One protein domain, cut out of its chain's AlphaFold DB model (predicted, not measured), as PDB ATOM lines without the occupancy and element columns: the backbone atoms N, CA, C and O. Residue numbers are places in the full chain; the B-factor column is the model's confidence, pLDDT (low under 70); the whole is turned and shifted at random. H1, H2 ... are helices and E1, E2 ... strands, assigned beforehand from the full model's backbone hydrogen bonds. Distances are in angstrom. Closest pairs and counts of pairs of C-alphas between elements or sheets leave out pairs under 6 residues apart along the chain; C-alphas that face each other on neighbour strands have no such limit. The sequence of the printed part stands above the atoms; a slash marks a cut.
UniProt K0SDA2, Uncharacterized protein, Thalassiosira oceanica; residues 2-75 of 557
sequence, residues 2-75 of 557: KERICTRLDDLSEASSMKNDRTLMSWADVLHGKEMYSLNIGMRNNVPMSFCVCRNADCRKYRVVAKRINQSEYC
ATOM      1  N   LYS A   2      10.761   7.481 -39.916       88.19
ATOM      2  CA  LYS A   2       9.909   7.088 -38.784       88.19
ATOM      3  C   LYS A   2      10.704   6.594 -37.565       88.19
ATOM      4  O   LYS A   2      10.590   7.233 -36.529       88.19
ATOM      5  N   GLU A   3      11.553   5.563 -37.693       87.69
ATOM      6  CA  GLU A   3      12.283   5.029 -36.526       87.69
ATOM      7  C   GLU A   3      13.185   6.074 -35.868       87.69
ATOM      8  O   GLU A   3      13.182   6.188 -34.652       87.69
ATOM      9  N   ARG A   4      13.891   6.898 -36.658       89.62
ATOM     10  CA  ARG A   4      14.756   7.965 -36.121       89.62
ATOM     11  C   ARG A   4      13.966   8.992 -35.300       89.62
ATOM     12  O   ARG A   4      14.490   9.491 -34.311       89.62
ATOM     13  N   ILE A   5      12.715   9.280 -35.680       86.12
ATOM     14  CA  ILE A   5      11.811  10.125 -34.884       86.12
ATOM     15  C   ILE A   5      11.425   9.412 -33.583       86.12
ATOM     16  O   ILE A   5      11.438  10.054 -32.541       86.12
ATOM     17  N   CYS A   6      11.126   8.109 -33.622       85.88
ATOM     18  CA  CYS A   6      10.827   7.322 -32.421       85.88
ATOM     19  C   CYS A   6      12.007   7.337 -31.442       85.88
ATOM     20  O   CYS A   6      11.863   7.882 -30.354       85.88
ATOM     21  N   THR A   7      13.189   6.874 -31.873       88.31
ATOM     22  CA  THR A   7      14.415   6.860 -31.057       88.31
ATOM     23  C   THR A   7      14.685   8.230 -30.444       88.31
ATOM     24  O   THR A   7      14.858   8.338 -29.236       88.31
ATOM     25  N   ARG A   8      14.608   9.308 -31.239       88.00
ATOM     26  CA  ARG A   8      14.873  10.656 -30.724       88.00
ATOM     27  C   ARG A   8      13.840  11.143 -29.703       88.00
ATOM     28  O   ARG A   8      14.166  11.983 -28.875       88.00
ATOM     29  N   LEU A   9      12.604  10.650 -29.753       85.44
ATOM     30  CA  LEU A   9      11.565  10.962 -28.765       85.44
ATOM     31  C   LEU A   9      11.666  10.106 -27.496       85.44
ATOM     32  O   LEU A   9      11.085  10.489 -26.480       85.44
ATOM     33  N   ASP A  10      12.386   8.986 -27.547       85.69
ATOM     34  CA  ASP A  10      12.761   8.179 -26.384       85.69
ATOM     35  C   ASP A  10      14.060   8.705 -25.727       85.69
ATOM     36  O   ASP A  10      14.132   8.739 -24.502       85.69
ATOM     37  N   ASP A  11      15.015   9.249 -26.502       84.94
ATOM     38  CA  ASP A  11      16.188   9.993 -25.985       84.94
ATOM     39  C   ASP A  11      15.801  11.264 -25.195       84.94
ATOM     40  O   ASP A  11      16.514  11.702 -24.287       84.94
ATOM     41  N   LEU A  12      14.719  11.932 -25.612       83.00
ATOM     42  CA  LEU A  12      14.267  13.205 -25.049       83.00
ATOM     43  C   LEU A  12      13.501  12.965 -23.740       83.00
ATOM     44  O   LEU A  12      12.282  12.780 -23.739       83.00
ATOM     45  N   SER A  13      14.226  13.014 -22.620       61.75
ATOM     46  CA  SER A  13      13.653  12.974 -21.268       61.75
ATOM     47  C   SER A  13      12.596  14.067 -21.058       61.75
ATOM     48  O   SER A  13      12.662  15.133 -21.671       61.75
ATOM     49  N   GLU A  14      11.627  13.835 -20.166       58.97
ATOM     50  CA  GLU A  14      10.444  14.707 -20.006       58.97
ATOM     51  C   GLU A  14      10.771  16.170 -19.650       58.97
ATOM     52  O   GLU A  14      10.012  17.077 -19.990       58.97
ATOM     53  N   ALA A  15      11.922  16.418 -19.015       48.66
ATOM     54  CA  ALA A  15      12.415  17.762 -18.704       48.66
ATOM     55  C   ALA A  15      12.978  18.513 -19.930       48.66
ATOM     56  O   ALA A  15      13.101  19.741 -19.911       48.66
ATOM     57  N   SER A  16      13.333  17.805 -21.006       57.56
ATOM     58  CA  SER A  16      13.871  18.406 -22.226       57.56
ATOM     59  C   SER A  16      12.744  18.965 -23.106       57.56
ATOM     60  O   SER A  16      11.830  18.264 -23.542       57.56
ATOM     61  N   SER A  17      12.781  20.274 -23.374       64.56
ATOM     62  CA  SER A  17      11.732  20.941 -24.154       64.56
ATOM     63  C   SER A  17      11.749  20.482 -25.616       64.56
ATOM     64  O   SER A  17      12.451  21.058 -26.454       64.56
ATOM     65  N   MET A  18      10.900  19.498 -25.940       68.62
ATOM     66  CA  MET A  18      10.687  18.952 -27.292       68.62
ATOM     67  C   MET A  18      10.473  20.012 -28.386       68.62
ATOM     68  O   MET A  18      10.604  19.691 -29.561       68.62
ATOM     69  N   LYS A  19      10.128  21.259 -28.034       67.50
ATOM     70  CA  LYS A  19       9.896  22.385 -28.958       67.50
ATOM     71  C   LYS A  19      11.172  22.919 -29.628       67.50
ATOM     72  O   LYS A  19      11.051  23.611 -30.634       67.50
ATOM     73  N   ASN A  20      12.354  22.633 -29.071       76.12
ATOM     74  CA  ASN A  20      13.625  23.258 -29.466       76.12
ATOM     75  C   ASN A  20      14.657  22.268 -30.054       76.12
ATOM     76  O   ASN A  20      15.798  22.657 -30.299       76.12
ATOM     77  N   ASP A  21      14.297  20.998 -30.269       87.12
ATOM     78  CA  ASP A  21      15.228  20.001 -30.809       87.12
ATOM     79  C   ASP A  21      15.477  20.232 -32.313       87.12
ATOM     80  O   ASP A  21      14.578  20.113 -33.147       87.12
ATOM     81  N   ARG A  22      16.728  20.560 -32.667       86.94
ATOM     82  CA  ARG A  22      17.141  20.852 -34.055       86.94
ATOM     83  C   ARG A  22      16.943  19.666 -35.004       86.94
ATOM     84  O   ARG A  22      16.700  19.869 -36.194       86.94
ATOM     85  N   THR A  23      17.022  18.437 -34.500       88.12
ATOM     86  CA  THR A  23      16.844  17.224 -35.303       88.12
ATOM     87  C   THR A  23      15.368  17.060 -35.662       88.12
ATOM     88  O   THR A  23      15.042  16.929 -36.843       88.12
ATOM     89  N   LEU A  24      14.464  17.206 -34.685       88.38
ATOM     90  CA  LEU A  24      13.017  17.239 -34.923       88.38
ATOM     91  C   LEU A  24      12.607  18.408 -35.843       88.38
ATOM     92  O   LEU A  24      11.767  18.205 -36.720       88.38
ATOM     93  N   MET A  25      13.229  19.589 -35.719       87.88
ATOM     94  CA  MET A  25      13.031  20.707 -36.662       87.88
ATOM     95  C   MET A  25      13.415  20.333 -38.098       87.88
ATOM     96  O   MET A  25      12.611  20.523 -39.007       87.88
ATOM     97  N   SER A  26      14.601  19.758 -38.323       91.06
ATOM     98  CA  SER A  26      15.028  19.390 -39.684       91.06
ATOM     99  C   SER A  26      14.141  18.309 -40.320       91.06
ATOM    100  O   SER A  26      13.891  18.341 -41.524       91.06
ATOM    101  N   TRP A  27      13.581  17.388 -39.528       91.50
ATOM    102  CA  TRP A  27      12.576  16.440 -40.023       91.50
ATOM    103  C   TRP A  27      11.209  17.085 -40.268       91.50
ATOM    104  O   TRP A  27      10.517  16.668 -41.197       91.50
ATOM    105  N   ALA A  28      10.832  18.117 -39.508       88.81
ATOM    106  CA  ALA A  28       9.638  18.911 -39.784       88.81
ATOM    107  C   ALA A  28       9.759  19.689 -41.107       88.81
ATOM    108  O   ALA A  28       8.819  19.664 -41.899       88.81
ATOM    109  N   ASP A  29      10.919  20.289 -41.390       88.94
ATOM    110  CA  ASP A  29      11.195  20.968 -42.665       88.94
ATOM    111  C   ASP A  29      11.148  19.986 -43.858       88.94
ATOM    112  O   ASP A  29      10.518  20.276 -44.874       88.94
ATOM    113  N   VAL A  30      11.732  18.783 -43.729       91.62
ATOM    114  CA  VAL A  30      11.681  17.741 -44.783       91.62
ATOM    115  C   VAL A  30      10.266  17.181 -44.995       91.62
ATOM    116  O   VAL A  30       9.927  16.791 -46.112       91.62
ATOM    117  N   LEU A  31       9.431  17.132 -43.953       89.69
ATOM    118  CA  LEU A  31       8.014  16.774 -44.082       89.69
ATOM    119  C   LEU A  31       7.202  17.896 -44.746       89.69
ATOM    120  O   LEU A  31       6.355  17.609 -45.591       89.69
ATOM    121  N   HIS A  32       7.484  19.161 -44.417       87.44
ATOM    122  CA  HIS A  32       6.824  20.323 -45.020       87.44
ATOM    123  C   HIS A  32       7.141  20.431 -46.520       87.44
ATOM    124  O   HIS A  32       6.221  20.493 -47.330       87.44
ATOM    125  N   GLY A  33       8.411  20.262 -46.908       87.69
ATOM    126  CA  GLY A  33       8.854  20.176 -48.310       87.69
ATOM    127  C   GLY A  33       8.355  18.950 -49.096       87.69
ATOM    128  O   GLY A  33       8.716  18.785 -50.259       87.69
ATOM    129  N   LYS A  34       7.539  18.083 -48.481       91.38
ATOM    130  CA  LYS A  34       6.812  16.973 -49.123       91.38
ATOM    131  C   LYS A  34       5.289  17.084 -48.971       91.38
ATOM    132  O   LYS A  34       4.584  16.114 -49.228       91.38
ATOM    133  N   GLU A  35       4.794  18.223 -48.483       89.25
ATOM    134  CA  GLU A  35       3.390  18.464 -48.111       89.25
ATOM    135  C   GLU A  35       2.810  17.440 -47.100       89.25
ATOM    136  O   GLU A  35       1.597  17.267 -46.974       89.25
ATOM    137  N   MET A  36       3.670  16.762 -46.329       89.19
ATOM    138  CA  MET A  36       3.289  15.699 -45.392       89.19
ATOM    139  C   MET A  36       3.087  16.234 -43.967       89.19
ATOM    140  O   MET A  36       3.917  16.044 -43.080       89.19
ATOM    141  N   TYR A  37       1.942  16.866 -43.710       90.81
ATOM    142  CA  TYR A  37       1.652  17.527 -42.423       90.81
ATOM    143  C   TYR A  37       1.450  16.582 -41.218       90.81
ATOM    144  O   TYR A  37       1.351  17.047 -40.080       90.81
ATOM    145  N   SER A  38       1.398  15.260 -41.422       90.88
ATOM    146  CA  SER A  38       1.293  14.267 -40.342       90.88
ATOM    147  C   SER A  38       1.951  12.938 -40.720       90.88
ATOM    148  O   SER A  38       1.683  12.386 -41.787       90.88
ATOM    149  N   LEU A  39       2.783  12.401 -39.824       91.94
ATOM    150  CA  LEU A  39       3.464  11.114 -39.955       91.94
ATOM    151  C   LEU A  39       3.149  10.231 -38.738       91.94
ATOM    152  O   LEU A  39       3.407  10.615 -37.598       91.94
ATOM    153  N   ASN A  40       2.612   9.032 -38.970       91.06
ATOM    154  CA  ASN A  40       2.358   8.046 -37.914       91.06
ATOM    155  C   ASN A  40       3.686   7.447 -37.416       91.06
ATOM    156  O   ASN A  40       4.399   6.801 -38.191       91.06
ATOM    157  N   ILE A  41       3.998   7.627 -36.131       91.19
ATOM    158  CA  ILE A  41       5.248   7.157 -35.509       91.19
ATOM    159  C   ILE A  41       5.087   5.849 -34.716       91.19
ATOM    160  O   ILE A  41       6.074   5.293 -34.253       91.19
ATOM    161  N   GLY A  42       3.889   5.261 -34.666       89.88
ATOM    162  CA  GLY A  42       3.627   3.985 -33.987       89.88
ATOM    163  C   GLY A  42       2.886   4.159 -32.665       89.88
ATOM    164  O   GLY A  42       2.120   5.105 -32.507       89.88
ATOM    165  N   MET A  43       3.076   3.223 -31.737       88.38
ATOM    166  CA  MET A  43       2.391   3.197 -30.440       88.38
ATOM    167  C   MET A  43       3.349   3.644 -29.330       88.38
ATOM    168  O   MET A  43       4.484   3.174 -29.292       88.38
ATOM    169  N   ARG A  44       2.890   4.488 -28.401       83.88
ATOM    170  CA  ARG A  44       3.568   4.762 -27.120       83.88
ATOM    171  C   ARG A  44       2.534   4.592 -26.010       83.88
ATOM    172  O   ARG A  44       1.444   5.149 -26.115       83.88
ATOM    173  N   ASN A  45       2.828   3.778 -24.997       87.56
ATOM    174  CA  ASN A  45       1.905   3.429 -23.903       87.56
ATOM    175  C   ASN A  45       0.514   2.970 -24.407       87.56
ATOM    176  O   ASN A  45      -0.517   3.462 -23.957       87.56
ATOM    177  N   ASN A  46       0.491   2.073 -25.402       89.62
ATOM    178  CA  ASN A  46      -0.706   1.594 -26.121       89.62
ATOM    179  C   ASN A  46      -1.566   2.671 -26.821       89.62
ATOM    180  O   ASN A  46      -2.637   2.357 -27.342       89.62
ATOM    181  N   VAL A  47      -1.088   3.913 -26.932       86.94
ATOM    182  CA  VAL A  47      -1.744   4.986 -27.690       86.94
ATOM    183  C   VAL A  47      -1.033   5.187 -29.037       86.94
ATOM    184  O   VAL A  47       0.188   5.356 -29.053       86.94
ATOM    185  N   PRO A  48      -1.747   5.211 -30.181       89.44
ATOM    186  CA  PRO A  48      -1.148   5.556 -31.469       89.44
ATOM    187  C   PRO A  48      -0.737   7.031 -31.496       89.44
ATOM    188  O   PRO A  48      -1.551   7.914 -31.226       89.44
ATOM    189  N   MET A  49       0.510   7.307 -31.867       90.06
ATOM    190  CA  MET A  49       1.114   8.640 -31.880       90.06
ATOM    191  C   MET A  49       1.430   9.097 -33.309       90.06
ATOM    192  O   MET A  49       1.910   8.325 -34.144       90.06
ATOM    193  N   SER A  50       1.220  10.385 -33.575       90.38
ATOM    194  CA  SER A  50       1.604  11.049 -34.823       90.38
ATOM    195  C   SER A  50       2.536  12.229 -34.548       90.38
ATOM    196  O   SER A  50       2.295  13.021 -33.634       90.38
ATOM    197  N   PHE A  51       3.566  12.376 -35.378       91.12
ATOM    198  CA  PHE A  51       4.358  13.595 -35.501       91.12
ATOM    199  C   PHE A  51       3.673  14.501 -36.533       91.12
ATOM    200  O   PHE A  51       3.566  14.133 -37.701       91.12
ATOM    201  N   CYS A  52       3.167  15.657 -36.109       90.38
ATOM    202  CA  CYS A  52       2.440  16.593 -36.971       90.38
ATOM    203  C   CYS A  52       3.219  17.896 -37.138       90.38
ATOM    204  O   CYS A  52       3.709  18.446 -36.153       90.38
ATOM    205  N   VAL A  53       3.252  18.428 -38.358       92.00
ATOM    206  CA  VAL A  53       3.884  19.709 -38.708       92.00
ATOM    207  C   VAL A  53       2.793  20.723 -39.040       92.00
ATOM    208  O   VAL A  53       1.831  20.398 -39.730       92.00
ATOM    209  N   CYS A  54       2.916  21.956 -38.547       91.94
ATOM    210  CA  CYS A  54       1.976  23.021 -38.879       91.94
ATOM    211  C   CYS A  54       2.006  23.341 -40.383       91.94
ATOM    212  O   CYS A  54       3.051  23.705 -40.914       91.94
ATOM    213  N   ARG A  55       0.843  23.294 -41.044       91.69
ATOM    214  CA  ARG A  55       0.697  23.570 -42.484       91.69
ATOM    215  C   ARG A  55       1.189  24.957 -42.914       91.69
ATOM    216  O   ARG A  55       1.702  25.100 -44.017       91.69
ATOM    217  N   ASN A  56       1.103  25.964 -42.041       89.06
ATOM    218  CA  ASN A  56       1.709  27.277 -42.291       89.06
ATOM    219  C   ASN A  56       3.253  27.191 -42.315       89.06
ATOM    220  O   ASN A  56       3.862  26.992 -41.259       89.06
ATOM    221  N   ALA A  57       3.850  27.399 -43.494       79.94
ATOM    222  CA  ALA A  57       5.292  27.320 -43.754       79.94
ATOM    223  C   ALA A  57       6.129  28.212 -42.820       79.94
ATOM    224  O   ALA A  57       7.103  27.746 -42.228       79.94
ATOM    225  N   ASP A  58       5.694  29.456 -42.595       85.00
ATOM    226  CA  ASP A  58       6.402  30.427 -41.747       85.00
ATOM    227  C   ASP A  58       6.458  30.005 -40.273       85.00
ATOM    228  O   ASP A  58       7.229  30.545 -39.480       85.00
ATOM    229  N   CYS A  59       5.594  29.073 -39.862       86.62
ATOM    230  CA  CYS A  59       5.453  28.707 -38.463       86.62
ATOM    231  C   CYS A  59       6.480  27.663 -38.013       86.62
ATOM    232  O   CYS A  59       6.906  27.722 -36.861       86.62
ATOM    233  N   ARG A  60       6.810  26.682 -38.871       81.75
ATOM    234  CA  ARG A  60       7.692  25.510 -38.625       81.75
ATOM    235  C   ARG A  60       7.438  24.676 -37.349       81.75
ATOM    236  O   ARG A  60       8.097  23.664 -37.126       81.75
ATOM    237  N   LYS A  61       6.460  25.040 -36.512       87.94
ATOM    238  CA  LYS A  61       6.112  24.334 -35.270       87.94
ATOM    239  C   LYS A  61       5.547  22.948 -35.574       87.94
ATOM    240  O   LYS A  61       4.459  22.823 -36.140       87.94
ATOM    241  N   TYR A  62       6.260  21.922 -35.127       89.44
ATOM    242  CA  TYR A  62       5.772  20.549 -35.037       89.44
ATOM    243  C   TYR A  62       5.213  20.246 -33.638       89.44
ATOM    244  O   TYR A  62       5.351  21.030 -32.696       89.44
ATOM    245  N   ARG A  63       4.559  19.092 -33.501       88.31
ATOM    246  CA  ARG A  63       4.125  18.507 -32.225       88.31
ATOM    247  C   ARG A  63       4.010  16.991 -32.354       88.31
ATOM    248  O   ARG A  63       3.671  16.486 -33.422       88.31
ATOM    249  N   VAL A  64       4.194  16.281 -31.249       87.62
ATOM    250  CA  VAL A  64       3.847  14.859 -31.136       87.62
ATOM    251  C   VAL A  64       2.504  14.758 -30.422       87.62
ATOM    252  O   VAL A  64       2.309  15.383 -29.382       87.62
ATOM    253  N   VAL A  65       1.548  14.037 -31.007       87.62
ATOM    254  CA  VAL A  65       0.159  13.987 -30.527       87.62
ATOM    255  C   VAL A  65      -0.450  12.599 -30.675       87.62
ATOM    256  O   VAL A  65      -0.324  11.958 -31.718       87.62
ATOM    257  N   ALA A  66      -1.192  12.176 -29.651       87.62
ATOM    258  CA  ALA A  66      -2.058  11.005 -29.719       87.62
ATOM    259  C   ALA A  66      -3.072  11.146 -30.868       87.62
ATOM    260  O   ALA A  66      -3.714  12.196 -31.024       87.62
ATOM    261  N   LYS A  67      -3.224  10.092 -31.674       78.38
ATOM    262  CA  LYS A  67      -4.060  10.047 -32.878       78.38
ATOM    263  C   LYS A  67      -5.549  10.015 -32.518       78.38
ATOM    264  O   LYS A  67      -6.189   8.969 -32.512       78.38
ATOM    265  N   ARG A  68      -6.103  11.191 -32.220       68.25
ATOM    266  CA  ARG A  68      -7.549  11.444 -32.114       68.25
ATOM    267  C   ARG A  68      -8.124  11.787 -33.492       68.25
ATOM    268  O   ARG A  68      -7.406  12.294 -34.347       68.25
ATOM    269  N   ILE A  69      -9.417  11.529 -33.688       60.09
ATOM    270  CA  ILE A  69     -10.080  11.550 -35.008       60.09
ATOM    271  C   ILE A  69     -10.018  12.927 -35.705       60.09
ATOM    272  O   ILE A  69      -9.914  12.976 -36.924       60.09
ATOM    273  N   ASN A  70      -9.979  14.033 -34.949       69.56
ATOM    274  CA  ASN A  70      -9.919  15.401 -35.484       69.56
ATOM    275  C   ASN A  70      -8.624  16.128 -35.059       69.56
ATOM    276  O   ASN A  70      -8.618  16.884 -34.087       69.56
ATOM    277  N   GLN A  71      -7.513  15.912 -35.773       75.44
ATOM    278  CA  GLN A  71      -6.270  16.679 -35.585       75.44
ATOM    279  C   GLN A  71      -6.205  17.864 -36.567       75.44
ATOM    280  O   GLN A  71      -6.154  17.667 -37.775       75.44
ATOM    281  N   SER A  72      -6.160  19.101 -36.052       79.44
ATOM    282  CA  SER A  72      -5.984  20.314 -36.875       79.44
ATOM    283  C   SER A  72      -4.630  20.312 -37.596       79.44
ATOM    284  O   SER A  72      -3.598  20.122 -36.952       79.44
ATOM    285  N   GLU A  73      -4.612  20.602 -38.898       85.56
ATOM    286  CA  GLU A  73      -3.389  20.761 -39.710       85.56
ATOM    287  C   GLU A  73      -2.471  21.904 -39.226       85.56
ATOM    288  O   GLU A  73      -1.313  22.008 -39.627       85.56
ATOM    289  N   TYR A  74      -2.975  22.788 -38.364       87.75
ATOM    290  CA  TYR A  74      -2.262  23.957 -37.859       87.75
ATOM    291  C   TYR A  74      -1.838  23.745 -36.398       87.75
ATOM    292  O   TYR A  74      -2.495  23.032 -35.632       87.75
ATOM    293  N   CYS A  75      -0.746  24.389 -35.970       87.94
ATOM    294  CA  CYS A  75      -0.458  24.552 -34.541       87.94
ATOM    295  C   CYS A  75      -1.559  25.398 -33.871       87.94
ATOM    296  O   CYS A  75      -2.318  26.075 -34.561       87.94
TER     297      CYS A  75
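What this domain is: This is residues 2 to 75 of the 557 residues of an uncharacterized protein of Thalassiosira oceanica (UniProt K0SDA2). A small sheet of three antiparallel strands has two helices over one face, H1 on the side of edge strand E1 and H2 on the side of edge strand E3, both crossing the strands and running opposite ways. The other face has no named helix; the unnamed end stretch, residues 67 to 75, folds back on that side. The printed part has 74 residues with two named helices and three named strands in the order H1, H2, E1, E2, E3, and the sheet's order is E1, E2, E3. The class is mixed, helices and strands. The whole is compact, with a radius of gyration of the C-alphas of 11.7 A, and rounded, with spans of 30 by 29 by 20 A.

Where its parts are: H1, residues 2 to 11, begins at C-alpha 2 at (9.909, 7.088, -38.784) and is 14.5 A long from first to last C-alpha. After a short link comes H2, residues 22 to 32, 15.1 A long. A tight link leads to E1, residues 38 to 44, 16.4 A long and beginning at C-alpha 38 at (1.293, 14.267, -40.342). E2, residues 47 to 53, is 19.2 A long. E3, residues 62 to 66, is 13.4 A long and ends at C-alpha 66 at (-2.058, 11.005, -29.719).

How they stand to each other: E1, E2 and E3 form a meander, each strand the antiparallel neighbour of the one before. E1 and E2 are a hairpin with directions 152 degrees apart; N 39 and O 51, 2.8 A apart, are within hydrogen-bond range. E2 and E3 are also a hairpin, at 161 degrees, and N 50 and O 65 are within hydrogen-bond range at 2.9 A. H1 and H2 are on the same face of the sheet, in two layers, helices on one face of a sheet. H1, at a height over the sheet of 9.6 A, lies over E2 and only just over E1, where 3 of its C-alphas fall; it runs across the strands, at 72 degrees to E2 on the local plane. The closest C-alphas of H1 and E1, those of Lys 2 and Ile 41, are 5.7 A apart. H2, at a height of 8.9 A, lies over E3 and only just over E2, where 3 of its C-alphas fall; it runs across the strands, at 79 degrees to E3 on the local plane. Its closest C-alpha pair with E2 is Ala 28 and Val 53, 5.9 A. H1 and H2 are close but not clearly touching, with C-alphas of Ile 5 and Leu 24 closest at 7.2 A, at a shallow tilt of 26 degrees, opposite ways. In H1 and H2 every O i to N i+4 pair is within hydrogen-bond range.

The domain as a whole: The two C-alphas farthest apart, those of Asn 46 and Asp 58, are 33.6 A apart. The printed part has no cut, and no link between named elements is long. The mean pLDDT of the printed part is 84.2; residues 13 to 19 and 68 to 70 are under 70.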